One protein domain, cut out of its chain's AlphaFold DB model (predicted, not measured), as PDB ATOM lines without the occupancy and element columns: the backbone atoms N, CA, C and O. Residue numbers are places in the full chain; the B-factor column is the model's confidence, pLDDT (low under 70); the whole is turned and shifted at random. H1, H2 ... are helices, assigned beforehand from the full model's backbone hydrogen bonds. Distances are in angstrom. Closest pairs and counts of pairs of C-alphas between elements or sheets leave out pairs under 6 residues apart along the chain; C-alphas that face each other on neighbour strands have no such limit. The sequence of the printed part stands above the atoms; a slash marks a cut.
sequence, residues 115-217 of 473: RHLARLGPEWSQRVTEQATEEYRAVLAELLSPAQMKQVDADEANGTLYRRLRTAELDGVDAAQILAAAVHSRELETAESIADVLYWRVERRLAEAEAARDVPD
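Overview. This is residues 115 to 217 of the 473 residues of an uncharacterized protein of Pseudonocardiales bacterium (UniProt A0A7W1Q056). The long helices H1 and H5 point outward like the arms of an L, with H3 and H4 packed between them and H2 capping the beginning of H5. Residues 115 to 127 and 210 to 217 stick out. The printed part has 103 residues, five named helices, H1 to H5 in order, and no named strand: all helix, only just compact, close to loose, radius of gyration of the C-alphas 15.3 A, spans 50 by 45 by 20 A.

Arrangement. H1, residues 117 to 143, touches H4, residues 175 to 183, with 136 to 143 alone; closest C-alphas Val 139 and Ala 176, 6.5 A. H3, residues 158 to 170, touches H5, residues 194 to 213, at a shallow tilt of 21 degrees; closest C-alphas Leu 161 and Tyr 199, 5.1 A. H2, residues 146 to 153, touches H5; closest C-alphas Val 152 and Ala 195, 5.7 A. Every O i to N i+4 pair is within hydrogen-bond range in H2 to H5, 21 of 23 in H1.

Along the chain. H1 spans 37.8 A from C-alpha 117 (-4.856, 22.136, -24.045); H5 spans 28.6 A to C-alpha 213 (-33.856, 13.752, -7.395).

Size, cuts and confidence. No cut, no long link; residues 213 to 217 have pLDDT under 70.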
ATOM      1  N   ARG A 115       0.343  19.707 -28.372       87.88
ATOM      2  CA  ARG A 115      -0.546  18.969 -27.457       87.88
ATOM      3  C   ARG A 115      -1.147  19.829 -26.344       87.88
ATOM      4  O   ARG A 115      -1.994  19.341 -25.604       87.88
ATOM      5  N   HIS A 116      -0.735  21.087 -26.230       92.38
ATOM      6  CA  HIS A 116      -1.181  21.998 -25.183       92.38
ATOM      7  C   HIS A 116      -2.702  22.227 -25.231       92.38
ATOM      8  O   HIS A 116      -3.261  22.605 -26.267       92.38
ATOM      9  N   LEU A 117      -3.390  22.074 -24.095       95.75
ATOM     10  CA  LEU A 117      -4.856  22.136 -24.045       95.75
ATOM     11  C   LEU A 117      -5.430  23.513 -24.393       95.75
ATOM     12  O   LEU A 117      -6.518  23.582 -24.955       95.75
ATOM     13  N   ALA A 118      -4.705  24.611 -24.153       92.81
ATOM     14  CA  ALA A 118      -5.128  25.938 -24.632       92.81
ATOM     15  C   ALA A 118      -5.245  26.030 -26.169       92.81
ATOM     16  O   ALA A 118      -5.918  26.923 -26.680       92.81
ATOM     17  N   ARG A 119      -4.596  25.121 -26.911       91.81
ATOM     18  CA  ARG A 119      -4.711  25.011 -28.370       91.81
ATOM     19  C   ARG A 119      -5.812  24.033 -28.775       91.81
ATOM     20  O   ARG A 119      -6.646  24.385 -29.603       91.81
ATOM     21  N   LEU A 120      -5.815  22.827 -28.201       94.31
ATOM     22  CA  LEU A 120      -6.773  21.771 -28.556       94.31
ATOM     23  C   LEU A 120      -8.193  22.073 -28.052       94.31
ATOM     24  O   LEU A 120      -9.174  21.794 -28.736       94.31
ATOM     25  N   GLY A 121      -8.307  22.691 -26.877       95.25
ATOM     26  CA  GLY A 121      -9.569  22.957 -26.195       95.25
ATOM     27  C   GLY A 121     -10.547  23.828 -26.982       95.25
ATOM     28  O   GLY A 121     -11.704  23.428 -27.105       95.25
ATOM     29  N   PRO A 122     -10.135  24.986 -27.533       94.19
ATOM     30  CA  PRO A 122     -11.004  25.793 -28.384       94.19
ATOM     31  C   PRO A 122     -11.502  25.029 -29.615       94.19
ATOM     32  O   PRO A 122     -12.702  25.048 -29.881       94.19
ATOM     33  N   GLU A 123     -10.621  24.297 -30.310       94.88
ATOM     34  CA  GLU A 123     -11.007  23.495 -31.478       94.88
ATOM     35  C   GLU A 123     -12.022  22.406 -31.106       94.88
ATOM     36  O   GLU A 123     -13.059  22.275 -31.756       94.88
ATOM     37  N   TRP A 124     -11.748  21.662 -30.033       95.81
ATOM     38  CA  TRP A 124     -12.650  20.635 -29.525       95.81
ATOM     39  C   TRP A 124     -14.006  21.225 -29.127       95.81
ATOM     40  O   TRP A 124     -15.039  20.756 -29.597       95.81
ATOM     41  N   SER A 125     -14.020  22.303 -28.334       94.38
ATOM     42  CA  SER A 125     -15.261  22.918 -27.839       94.38
ATOM     43  C   SER A 125     -16.143  23.471 -28.963       94.38
ATOM     44  O   SER A 125     -17.365  23.312 -28.924       94.38
ATOM     45  N   GLN A 126     -15.531  24.060 -29.997       93.38
ATOM     46  CA  GLN A 126     -16.252  24.543 -31.168       93.38
ATOM     47  C   GLN A 126     -16.916  23.378 -31.910       93.38
ATOM     48  O   GLN A 126     -18.119  23.415 -32.163       93.38
ATOM     49  N   ARG A 127     -16.157  22.321 -32.219       94.06
ATOM     50  CA  ARG A 127     -16.664  21.173 -32.986       94.06
ATOM     51  C   ARG A 127     -17.712  20.366 -32.226       94.06
ATOM     52  O   ARG A 127     -18.698  19.946 -32.820       94.06
ATOM     53  N   VAL A 128     -17.535  20.194 -30.916       94.62
ATOM     54  CA  VAL A 128     -18.550  19.587 -30.042       94.62
ATOM     55  C   VAL A 128     -19.849  20.387 -30.085       94.62
ATOM     56  O   VAL A 128     -20.919  19.797 -30.204       94.62
ATOM     57  N   THR A 129     -19.767  21.721 -30.038       92.44
ATOM     58  CA  THR A 129     -20.952  22.588 -30.124       92.44
ATOM     59  C   THR A 129     -21.668  22.425 -31.466       92.44
ATOM     60  O   THR A 129     -22.894  22.318 -31.499       92.44
ATOM     61  N   GLU A 130     -20.915  22.388 -32.568       92.00
ATOM     62  CA  GLU A 130     -21.447  22.172 -33.918       92.00
ATOM     63  C   GLU A 130     -22.145  20.805 -34.031       92.00
ATOM     64  O   GLU A 130     -23.302  20.744 -34.446       92.00
ATOM     65  N   GLN A 131     -21.492  19.724 -33.591       92.69
ATOM     66  CA  GLN A 131     -22.046  18.370 -33.669       92.69
ATOM     67  C   GLN A 131     -23.289  18.199 -32.782       92.69
ATOM     68  O   GLN A 131     -24.319  17.736 -33.266       92.69
ATOM     69  N   ALA A 132     -23.234  18.628 -31.515       92.56
ATOM     70  CA  ALA A 132     -24.378  18.545 -30.604       92.56
ATOM     71  C   ALA A 132     -25.585  19.338 -31.134       92.56
ATOM     72  O   ALA A 132     -26.727  18.892 -31.037       92.56
ATOM     73  N   THR A 133     -25.340  20.500 -31.752       92.62
ATOM     74  CA  THR A 133     -26.400  21.302 -32.379       92.62
ATOM     75  C   THR A 133     -27.085  20.541 -33.511       92.62
ATOM     76  O   THR A 133     -28.315  20.512 -33.560       92.62
ATOM     77  N   GLU A 134     -26.323  19.896 -34.398       91.94
ATOM     78  CA  GLU A 134     -26.894  19.089 -35.482       91.94
ATOM     79  C   GLU A 134     -27.662  17.868 -34.952       91.94
ATOM     80  O   GLU A 134     -28.728  17.546 -35.477       91.94
ATOM     81  N   GLU A 135     -27.198  17.233 -33.873       92.12
ATOM     82  CA  GLU A 135     -27.909  16.126 -33.222       92.12
ATOM     83  C   GLU A 135     -29.259  16.577 -32.639       92.12
ATOM     84  O   GLU A 135     -30.298  15.977 -32.935       92.12
ATOM     85  N   TYR A 136     -29.298  17.680 -31.882       94.31
ATOM     86  CA  TYR A 136     -30.561  18.221 -31.359       94.31
ATOM     87  C   TYR A 136     -31.504  18.658 -32.479       94.31
ATOM     88  O   TYR A 136     -32.720  18.461 -32.396       94.31
ATOM     89  N   ARG A 137     -30.948  19.234 -33.547       94.69
ATOM     90  CA  ARG A 137     -31.702  19.642 -34.729       94.69
ATOM     91  C   ARG A 137     -32.302  18.440 -35.455       94.69
ATOM     92  O   ARG A 137     -33.459  18.512 -35.865       94.69
ATOM     93  N   ALA A 138     -31.566  17.335 -35.570       93.50
ATOM     94  CA  ALA A 138     -32.070  16.088 -36.137       93.50
ATOM     95  C   ALA A 138     -33.240  15.531 -35.312       93.50
ATOM     96  O   ALA A 138     -34.286  15.219 -35.877       93.50
ATOM     97  N   VAL A 139     -33.118  15.518 -33.978       94.75
ATOM     98  CA  VAL A 139     -34.215  15.117 -33.078       94.75
ATOM     99  C   VAL A 139     -35.446  16.010 -33.275       94.75
ATOM    100  O   VAL A 139     -36.564  15.510 -33.390       94.75
ATOM    101  N   LEU A 140     -35.279  17.333 -33.368       95.50
ATOM    102  CA  LEU A 140     -36.400  18.239 -33.641       95.50
ATOM    103  C   LEU A 140     -37.028  18.012 -35.016       95.50
ATOM    104  O   LEU A 140     -38.249  18.072 -35.132       95.50
ATOM    105  N   ALA A 141     -36.226  17.733 -36.042       96.06
ATOM    106  CA  ALA A 141     -36.716  17.490 -37.393       96.06
ATOM    107  C   ALA A 141     -37.564  16.209 -37.502       96.06
ATOM    108  O   ALA A 141     -38.449  16.143 -38.354       96.06
ATOM    109  N   GLU A 142     -37.335  15.217 -36.636       96.25
ATOM    110  CA  GLU A 142     -38.182  14.019 -36.532       96.25
ATOM    111  C   GLU A 142     -39.516  14.290 -35.818       96.25
ATOM    112  O   GLU A 142     -40.524  13.637 -36.097       96.25
ATOM    113  N   LEU A 143     -39.535  15.255 -34.896       94.69
ATOM    114  CA  LEU A 143     -40.679  15.553 -34.032       94.69
ATOM    115  C   LEU A 143     -41.583  16.670 -34.566       94.69
ATOM    116  O   LEU A 143     -42.763  16.737 -34.216       94.69
ATOM    117  N   LEU A 144     -41.031  17.578 -35.368       94.06
ATOM    118  CA  LEU A 144     -41.705  18.764 -35.884       94.06
ATOM    119  C   LEU A 144     -42.020  18.628 -37.372       94.06
ATOM    120  O   LEU A 144     -41.361  17.919 -38.128       94.06
ATOM    121  N   SER A 145     -43.021  19.379 -37.835       94.19
ATOM    122  CA  SER A 145     -43.245  19.517 -39.274       94.19
ATOM    123  C   SER A 145     -42.105  20.312 -39.940       94.19
ATOM    124  O   SER A 145     -41.518  21.197 -39.309       94.19
ATOM    125  N   PRO A 146     -41.840  20.119 -41.248       94.56
ATOM    126  CA  PRO A 146     -40.807  20.879 -41.961       94.56
ATOM    127  C   PRO A 146     -40.992  22.405 -41.909       94.56
ATOM    128  O   PRO A 146     -40.023  23.152 -42.032       94.56
ATOM    129  N   ALA A 147     -42.230  22.884 -41.747       92.88
ATOM    130  CA  ALA A 147     -42.525  24.308 -41.605       92.88
ATOM    131  C   ALA A 147     -42.115  24.844 -40.224       92.88
ATOM    132  O   ALA A 147     -41.478  25.890 -40.147       92.88
ATOM    133  N   GLN A 148     -42.427  24.105 -39.155       93.31
ATOM    134  CA  GLN A 148     -42.016  24.443 -37.789       93.31
ATOM    135  C   GLN A 148     -40.495  24.371 -37.635       93.31
ATOM    136  O   GLN A 148     -39.904  25.256 -37.029       93.31
ATOM    137  N   MET A 149     -39.849  23.375 -38.247       95.25
ATOM    138  CA  MET A 149     -38.390  23.261 -38.210       95.25
ATOM    139  C   MET A 149     -37.709  24.486 -38.836       95.25
ATOM    140  O   MET A 149     -36.793  25.052 -38.249       95.25
ATOM    141  N   LYS A 150     -38.219  24.981 -39.974       93.94
ATOM    142  CA  LYS A 150     -37.729  26.235 -40.577       93.94
ATOM    143  C   LYS A 150     -37.935  27.457 -39.685       93.94
ATOM    144  O   LYS A 150     -37.128  28.376 -39.748       93.94
ATOM    145  N   GLN A 151     -39.017  27.493 -38.906       93.50
ATOM    146  CA  GLN A 151     -39.244  28.573 -37.945       93.50
ATOM    147  C   GLN A 151     -38.209  28.522 -36.820       93.50
ATOM    148  O   GLN A 151     -37.641  29.557 -36.515       93.50
ATOM    149  N   VAL A 152     -37.904  27.336 -36.277       94.38
ATOM    150  CA  VAL A 152     -36.859  27.155 -35.250       94.38
ATOM    151  C   VAL A 152     -35.469  27.515 -35.783       94.38
ATOM    152  O   VAL A 152     -34.707  28.196 -35.104       94.38
ATOM    153  N   ASP A 153     -35.133  27.104 -37.008       93.88
ATOM    154  CA  ASP A 153     -33.845  27.441 -37.629       93.88
ATOM    155  C   ASP A 153     -33.673  28.961 -37.823       93.88
ATOM    156  O   ASP A 153     -32.560  29.473 -37.730       93.88
ATOM    157  N   ALA A 154     -34.767  29.682 -38.089       94.12
ATOM    158  CA  ALA A 154     -34.771  31.135 -38.257       94.12
ATOM    159  C   ALA A 154     -34.918  31.916 -36.935       94.12
ATOM    160  O   ALA A 154     -34.837  33.142 -36.948       94.12
ATOM    161  N   ASP A 155     -35.172  31.227 -35.823       94.81
ATOM    162  CA  ASP A 155     -35.418  31.818 -34.511       94.81
ATOM    163  C   ASP A 155     -34.099  32.199 -33.823       94.81
ATOM    164  O   ASP A 155     -33.217  31.358 -33.643       94.81
ATOM    165  N   GLU A 156     -33.965  33.454 -33.387       93.06
ATOM    166  CA  GLU A 156     -32.766  33.941 -32.688       93.06
ATOM    167  C   GLU A 156     -32.532  33.219 -31.345       93.06
ATOM    168  O   GLU A 156     -31.397  33.147 -30.867       93.06
ATOM    169  N   ALA A 157     -33.580  32.646 -30.739       92.94
ATOM    170  CA  ALA A 157     -33.489  31.940 -29.463       92.94
ATOM    171  C   ALA A 157     -32.960  30.495 -29.572       92.94
ATOM    172  O   ALA A 157     -32.666  29.871 -28.544       92.94
ATOM    173  N   ASN A 158     -32.779  29.950 -30.783       93.69
ATOM    174  CA  ASN A 158     -32.373  28.551 -30.968       93.69
ATOM    175  C   ASN A 158     -31.020  28.215 -30.311       93.69
ATOM    176  O   ASN A 158     -30.885  27.178 -29.662       93.69
ATOM    177  N   GLY A 159     -30.050  29.130 -30.359       92.69
ATOM    178  CA  GLY A 159     -28.737  28.934 -29.753       92.69
ATOM    179  C   GLY A 159     -28.804  28.827 -28.230       92.69
ATOM    180  O   GLY A 159     -28.039  28.076 -27.627       92.69
ATOM    181  N   THR A 160     -29.739  29.538 -27.592       94.00
ATOM    182  CA  THR A 160     -29.965  29.448 -26.140       94.00
ATOM    183  C   THR A 160     -30.591  28.104 -25.771       94.00
ATOM    184  O   THR A 160     -30.160  27.480 -24.799       94.00
ATOM    185  N   LEU A 161     -31.547  27.620 -26.574       94.88
ATOM    186  CA  LEU A 161     -32.138  26.289 -26.426       94.88
ATOM    187  C   LEU A 161     -31.080  25.185 -26.530       94.88
ATOM    188  O   LEU A 161     -30.950  24.383 -25.605       94.88
ATOM    189  N   TYR A 162     -30.289  25.166 -27.606       95.31
ATOM    190  CA  TYR A 162     -29.276  24.129 -27.825       95.31
ATOM    191  C   TYR A 162     -28.189  24.145 -26.754       95.31
ATOM    192  O   TYR A 162     -27.813  23.098 -26.237       95.31
ATOM    193  N   ARG A 163     -27.745  25.330 -26.325       94.81
ATOM    194  CA  ARG A 163     -26.783  25.456 -25.227       94.81
ATOM    195  C   ARG A 163     -27.327  24.918 -23.905       94.81
ATOM    196  O   ARG A 163     -26.583  24.330 -23.115       94.81
ATOM    197  N   ARG A 164     -28.620  25.121 -23.642       94.31
ATOM    198  CA  ARG A 164     -29.242  24.609 -22.422       94.31
ATOM    199  C   ARG A 164     -29.415  23.094 -22.461       94.31
ATOM    200  O   ARG A 164     -29.108  22.452 -21.461       94.31
ATOM    201  N   LEU A 165     -29.812  22.535 -23.604       94.75
ATOM    202  CA  LEU A 165     -29.820  21.086 -23.831       94.75
ATOM    203  C   LEU A 165     -28.420  20.494 -23.642       94.75
ATOM    204  O   LEU A 165     -28.274  19.520 -22.911       94.75
ATOM    205  N   ARG A 166     -27.390  21.158 -24.180       95.00
ATOM    206  CA  ARG A 166     -25.993  20.756 -24.003       95.00
ATOM    207  C   ARG A 166     -25.554  20.744 -22.547       95.00
ATOM    208  O   ARG A 166     -24.913  19.800 -22.107       95.00
ATOM    209  N   THR A 167     -25.934  21.766 -21.786       93.44
ATOM    210  CA  THR A 167     -25.663  21.803 -20.342       93.44
ATOM    211  C   THR A 167     -26.338  20.625 -19.634       93.44
ATOM    212  O   THR A 167     -25.692  19.939 -18.857       93.44
ATOM    213  N   ALA A 168     -27.608  20.347 -19.944       91.94
ATOM    214  CA  ALA A 168     -28.338  19.235 -19.338       91.94
ATOM    215  C   ALA A 168     -27.745  17.858 -19.694       91.94
ATOM    216  O   ALA A 168     -27.691  16.974 -18.843       91.94
ATOM    217  N   GLU A 169     -27.273  17.673 -20.927       92.75
ATOM    218  CA  GLU A 169     -26.586  16.447 -21.352       92.75
ATOM    219  C   GLU A 169     -25.279  16.225 -20.580       92.75
ATOM    220  O   GLU A 169     -24.991  15.115 -20.125       92.75
ATOM    221  N   LEU A 170     -24.507  17.295 -20.365       91.75
ATOM    222  CA  LEU A 170     -23.305  17.256 -19.530       91.75
ATOM    223  C   LEU A 170     -23.642  16.964 -18.056       91.75
ATOM    224  O   LEU A 170     -22.921  16.200 -17.421       91.75
ATOM    225  N   ASP A 171     -24.807  17.402 -17.568       87.94
ATOM    226  CA  ASP A 171     -25.359  17.028 -16.254       87.94
ATOM    227  C   ASP A 171     -25.932  15.580 -16.210       87.94
ATOM    228  O   ASP A 171     -26.562  15.165 -15.229       87.94
ATOM    229  N   GLY A 172     -25.742  14.788 -17.276       87.94
ATOM    230  CA  GLY A 172     -26.145  13.380 -17.368       87.94
ATOM    231  C   GLY A 172     -27.627  13.164 -17.683       87.94
ATOM    232  O   GLY A 172     -28.178  12.099 -17.396       87.94
ATOM    233  N   VAL A 173     -28.308  14.174 -18.223       90.75
ATOM    234  CA  VAL A 173     -29.724  14.104 -18.592       90.75
ATOM    235  C   VAL A 173     -29.877  13.767 -20.076       90.75
ATOM    236  O   VAL A 173     -29.192  14.333 -20.921       90.75
ATOM    237  N   ASP A 174     -30.811  12.878 -20.421       91.69
ATOM    238  CA  ASP A 174     -31.116  12.554 -21.821       91.69
ATOM    239  C   ASP A 174     -31.815  13.742 -22.513       91.69
ATOM    240  O   ASP A 174     -33.020  13.985 -22.353       91.69
ATOM    241  N   ALA A 175     -31.031  14.503 -23.281       92.19
ATOM    242  CA  ALA A 175     -31.494  15.683 -23.998       92.19
ATOM    243  C   ALA A 175     -32.572  15.348 -25.041       92.19
ATOM    244  O   ALA A 175     -33.532  16.110 -25.183       92.19
ATOM    245  N   ALA A 176     -32.474  14.203 -25.726       92.44
ATOM    246  CA  ALA A 176     -33.450  13.788 -26.731       92.44
ATOM    247  C   ALA A 176     -34.799  13.456 -26.082       92.44
ATOM    248  O   ALA A 176     -35.847  13.899 -26.562       92.44
ATOM    249  N   GLN A 177     -34.784  12.752 -24.946       93.25
ATOM    250  CA  GLN A 177     -35.994  12.456 -24.182       93.25
ATOM    251  C   GLN A 177     -36.665  13.736 -23.669       93.25
ATOM    252  O   GLN A 177     -37.886  13.890 -23.797       93.25
ATOM    253  N   ILE A 178     -35.891  14.671 -23.110       93.56
ATOM    254  CA  ILE A 178     -36.425  15.950 -22.629       93.56
ATOM    255  C   ILE A 178     -37.009  16.772 -23.773       93.56
ATOM    256  O   ILE A 178     -38.112  17.310 -23.635       93.56
ATOM    257  N   LEU A 179     -36.312  16.839 -24.905       94.31
ATOM    258  CA  LEU A 179     -36.749  17.592 -26.071       94.31
ATOM    259  C   LEU A 179     -38.035  17.009 -26.662       94.31
ATOM    260  O   LEU A 179     -39.006  17.739 -26.869       94.31
ATOM    261  N   ALA A 180     -38.101  15.684 -26.816       94.12
ATOM    262  CA  ALA A 180     -39.314  14.982 -27.228       94.12
ATOM    263  C   ALA A 180     -40.479  15.269 -26.281       94.12
ATOM    264  O   ALA A 180     -41.588  15.598 -26.714       94.12
ATOM    265  N   ALA A 181     -40.239  15.204 -24.975       92.56
ATOM    266  CA  ALA A 181     -41.273  15.450 -23.992       92.56
ATOM    267  C   ALA A 181     -41.698  16.938 -23.957       92.56
ATOM    268  O   ALA A 181     -42.858  17.226 -23.639       92.56
ATOM    269  N   ALA A 182     -40.810  17.883 -24.283       93.75
ATOM    270  CA  ALA A 182     -41.114  19.310 -24.400       93.75
ATOM    271  C   ALA A 182     -41.987  19.608 -25.632       93.75
ATOM    272  O   ALA A 182     -42.993  20.319 -25.513       93.75
ATOM    273  N   VAL A 183     -41.681  19.005 -26.785       93.69
ATOM    274  CA  VAL A 183     -42.482  19.139 -28.015       93.69
ATOM    275  C   VAL A 183     -43.912  18.634 -27.791       93.69
ATOM    276  O   VAL A 183     -44.869  19.373 -28.023       93.69
ATOM    277  N   HIS A 184     -44.075  17.435 -27.224       91.06
ATOM    278  CA  HIS A 184     -45.388  16.806 -27.011       91.06
ATOM    279  C   HIS A 184     -46.233  17.423 -25.883       91.06
ATOM    280  O   HIS A 184     -47.370  17.008 -25.667       91.06
ATOM    281  N   SER A 185     -45.710  18.402 -25.138       87.75
ATOM    282  CA  SER A 185     -46.417  18.960 -23.976       87.75
ATOM    283  C   SER A 185     -47.695  19.721 -24.339       87.75
ATOM    284  O   SER A 185     -48.667  19.679 -23.589       87.75
ATOM    285  N   ARG A 186     -47.677  20.474 -25.445       86.19
ATOM    286  CA  ARG A 186     -48.790  21.310 -25.927       86.19
ATOM    287  C   ARG A 186     -48.520  21.759 -27.366       86.19
ATOM    288  O   ARG A 186     -47.362  21.791 -27.780       86.19
ATOM    289  N   GLU A 187     -49.569  22.154 -28.088       87.38
ATOM    290  CA  GLU A 187     -49.479  22.727 -29.440       87.38
ATOM    291  C   GLU A 187     -48.419  23.844 -29.554       87.38
ATOM    292  O   GLU A 187     -48.146  24.567 -28.588       87.38
ATOM    293  N   LEU A 188     -47.796  23.938 -30.734       87.19
ATOM    294  CA  LEU A 188     -46.744  24.910 -31.067       87.19
ATOM    295  C   LEU A 188     -47.174  25.896 -32.164       87.19
ATOM    296  O   LEU A 188     -46.485  26.879 -32.399       87.19
ATOM    297  N   GLU A 189     -48.307  25.658 -32.829       78.88
ATOM    298  CA  GLU A 189     -48.766  26.450 -33.983       78.88
ATOM    299  C   GLU A 189     -49.090  27.909 -33.634       78.88
ATOM    300  O   GLU A 189     -49.007  28.784 -34.491       78.88
ATOM    301  N   THR A 190     -49.450  28.178 -32.379       82.88
ATOM    302  CA  THR A 190     -49.795  29.520 -31.891       82.88
ATOM    303  C   THR A 190     -48.614  30.251 -31.250       82.88
ATOM    304  O   THR A 190     -48.812  31.329 -30.692       82.88
ATOM    305  N   ALA A 191     -47.422  29.652 -31.218       83.94
ATOM    306  CA  ALA A 191     -46.257  30.252 -30.581       83.94
ATOM    307  C   ALA A 191     -45.656  31.354 -31.468       83.94
ATOM    308  O   ALA A 191     -45.440  31.139 -32.656       83.94
ATOM    309  N   GLU A 192     -45.356  32.518 -30.882       85.62
ATOM    310  CA  GLU A 192     -44.628  33.595 -31.574       85.62
ATOM    311  C   GLU A 192     -43.156  33.217 -31.814       85.62
ATOM    312  O   GLU A 192     -42.620  33.493 -32.883       85.62
ATOM    313  N   SER A 193     -42.539  32.524 -30.849       93.56
ATOM    314  CA  SER A 193     -41.228  31.875 -30.960       93.56
ATOM    315  C   SER A 193     -41.355  30.421 -30.514       93.56
ATOM    316  O   SER A 193     -41.744  30.129 -29.377       93.56
ATOM    317  N   ILE A 194     -41.047  29.486 -31.414       94.12
ATOM    318  CA  ILE A 194     -41.044  28.061 -31.071       94.12
ATOM    319  C   ILE A 194     -39.845  27.755 -30.168       94.12
ATOM    320  O   ILE A 194     -39.999  26.986 -29.217       94.12
ATOM    321  N   ALA A 195     -38.680  28.364 -30.415       94.00
ATOM    322  CA  ALA A 195     -37.480  28.084 -29.635       94.00
ATOM    323  C   ALA A 195     -37.614  28.550 -28.176       94.00
ATOM    324  O   ALA A 195     -37.280  27.773 -27.282       94.00
ATOM    325  N   ASP A 196     -38.186  29.730 -27.905       95.06
ATOM    326  CA  ASP A 196     -38.432  30.205 -26.534       95.06
ATOM    327  C   ASP A 196     -39.442  29.326 -25.790       95.06
ATOM    328  O   ASP A 196     -39.268  29.006 -24.609       95.06
ATOM    329  N   VAL A 197     -40.500  28.886 -26.479       95.19
ATOM    330  CA  VAL A 197     -41.487  27.971 -25.889       95.19
ATOM    331  C   VAL A 197     -40.839  26.633 -25.548       95.19
ATOM    332  O   VAL A 197     -41.096  26.095 -24.468       95.19
ATOM    333  N   LEU A 198     -40.001  26.088 -26.433       94.88
ATOM    334  CA  LEU A 198     -39.258  24.860 -26.156       94.88
ATOM    335  C   LEU A 198     -38.255  25.061 -25.021       94.88
ATOM    336  O   LEU A 198     -38.236  24.237 -24.113       94.88
ATOM    337  N   TYR A 199     -37.514  26.169 -25.004       95.06
ATOM    338  CA  TYR A 199     -36.586  26.515 -23.928       95.06
ATOM    339  C   TYR A 199     -37.295  26.529 -22.572       95.06
ATOM    340  O   TYR A 199     -36.898  25.813 -21.656       95.06
ATOM    341  N   TRP A 200     -38.406  27.261 -22.453       94.56
ATOM    342  CA  TRP A 200     -39.176  27.326 -21.209       94.56
ATOM    343  C   TRP A 200     -39.711  25.954 -20.772       94.56
ATOM    344  O   TRP A 200     -39.724  25.631 -19.582       94.56
ATOM    345  N   ARG A 201     -40.153  25.118 -21.723       95.50
ATOM    346  CA  ARG A 201     -40.628  23.755 -21.426       95.50
ATOM    347  C   ARG A 201     -39.492  22.841 -20.973       95.50
ATOM    348  O   ARG A 201     -39.702  22.058 -20.049       95.50
ATOM    349  N   VAL A 202     -38.323  22.939 -21.602       95.00
ATOM    350  CA  VAL A 202     -37.106  22.217 -21.210       95.00
ATOM    351  C   VAL A 202     -36.701  22.620 -19.795       95.00
ATOM    352  O   VAL A 202     -36.568  21.744 -18.948       95.00
ATOM    353  N   GLU A 203     -36.633  23.920 -19.497       94.25
ATOM    354  CA  GLU A 203     -36.329  24.430 -18.152       94.25
ATOM    355  C   GLU A 203     -37.268  23.869 -17.093       94.25
ATOM    356  O   GLU A 203     -36.837  23.359 -16.060       94.25
ATOM    357  N   ARG A 204     -38.572  23.910 -17.368       93.50
ATOM    358  CA  ARG A 204     -39.569  23.369 -16.450       93.50
ATOM    359  C   ARG A 204     -39.364  21.873 -16.200       93.50
ATOM    360  O   ARG A 204     -39.527  21.424 -15.071       93.50
ATOM    361  N   ARG A 205     -39.020  21.103 -17.233       91.19
ATOM    362  CA  ARG A 205     -38.794  19.656 -17.113       91.19
ATOM    363  C   ARG A 205     -37.508  19.323 -16.377       91.19
ATOM    364  O   ARG A 205     -37.510  18.381 -15.594       91.19
ATOM    365  N   LEU A 206     -36.453  20.103 -16.587       91.62
ATOM    366  CA  LEU A 206     -35.218  19.991 -15.818       91.62
ATOM    367  C   LEU A 206     -35.483  20.270 -14.336       91.62
ATOM    368  O   LEU A 206     -35.127  19.444 -13.504       91.62
ATOM    369  N   ALA A 207     -36.227  21.330 -14.011       89.94
ATOM    370  CA  ALA A 207     -36.617  21.628 -12.632       89.94
ATOM    371  C   ALA A 207     -37.499  20.528 -12.003       89.94
ATOM    372  O   ALA A 207     -37.339  20.192 -10.832       89.94
ATOM    373  N   GLU A 208     -38.427  19.940 -12.769       87.75
ATOM    374  CA  GLU A 208     -39.244  18.800 -12.318       87.75
ATOM    375  C   GLU A 208     -38.378  17.547 -12.059       87.75
ATOM    376  O   GLU A 208     -38.614  16.832 -11.085       87.75
ATOM    377  N   ALA A 209     -37.359  17.295 -12.890       84.00
ATOM    378  CA  ALA A 209     -36.423  16.184 -12.724       84.00
ATOM    379  C   ALA A 209     -35.468  16.388 -11.535       84.00
ATOM    380  O   ALA A 209     -35.232  15.450 -10.774       84.00
ATOM    381  N   GLU A 210     -34.961  17.606 -11.343       83.00
ATOM    382  CA  GLU A 210     -34.155  17.994 -10.179       83.00
ATOM    383  C   GLU A 210     -34.955  17.822  -8.883       83.00
ATOM    384  O   GLU A 210     -34.508  17.123  -7.978       83.00
ATOM    385  N   ALA A 211     -36.187  18.339  -8.824       82.88
ATOM    386  CA  ALA A 211     -37.056  18.190  -7.655       82.88
ATOM    387  C   ALA A 211     -37.395  16.721  -7.331       82.88
ATOM    388  O   ALA A 211     -37.626  16.380  -6.172       82.88
ATOM    389  N   ALA A 212     -37.433  15.846  -8.341       78.50
ATOM    390  CA  ALA A 212     -37.615  14.409  -8.144       78.50
ATOM    391  C   ALA A 212     -36.346  13.712  -7.612       78.50
ATOM    392  O   ALA A 212     -36.470  12.726  -6.885       78.50
ATOM    393  N   ARG A 213     -35.146  14.214  -7.950       69.31
ATOM    394  CA  ARG A 213     -33.856  13.752  -7.395       69.31
ATOM    395  C   ARG A 213     -33.639  14.241  -5.960       69.31
ATOM    396  O   ARG A 213     -33.107  13.490  -5.151       69.31
ATOM    397  N   ASP A 214     -34.133  15.436  -5.632       61.19
ATOM    398  CA  ASP A 214     -34.066  16.084  -4.308       61.19
ATOM    399  C   ASP A 214     -34.955  15.437  -3.223       61.19
ATOM    400  O   ASP A 214     -35.135  15.976  -2.128       61.19
ATOM    401  N   VAL A 215     -35.418  14.203  -3.458       53.09
ATOM    402  CA  VAL A 215     -35.922  13.313  -2.406       53.09
ATOM    403  C   VAL A 215     -34.868  12.246  -2.027       53.09
ATOM    404  O   VAL A 215     -35.080  11.075  -2.347       53.09
ATOM    405  N   PRO A 216     -33.761  12.567  -1.315       55.88
ATOM    406  CA  PRO A 216     -32.935  11.544  -0.683       55.88
ATOM    407  C   PRO A 216     -32.885  11.634   0.847       55.88
ATOM    408  O   PRO A 216     -33.063  12.675   1.480       55.88
ATOM    409  N   ASP A 217     -32.602  10.469   1.425       56.56
ATOM    410  CA  ASP A 217     -32.070  10.280   2.769       56.56
ATOM    411  C   ASP A 217     -30.801  11.146   2.951       56.56
ATOM    412  O   ASP A 217     -29.886  11.040   2.126       56.56
TER     413      ASP A 217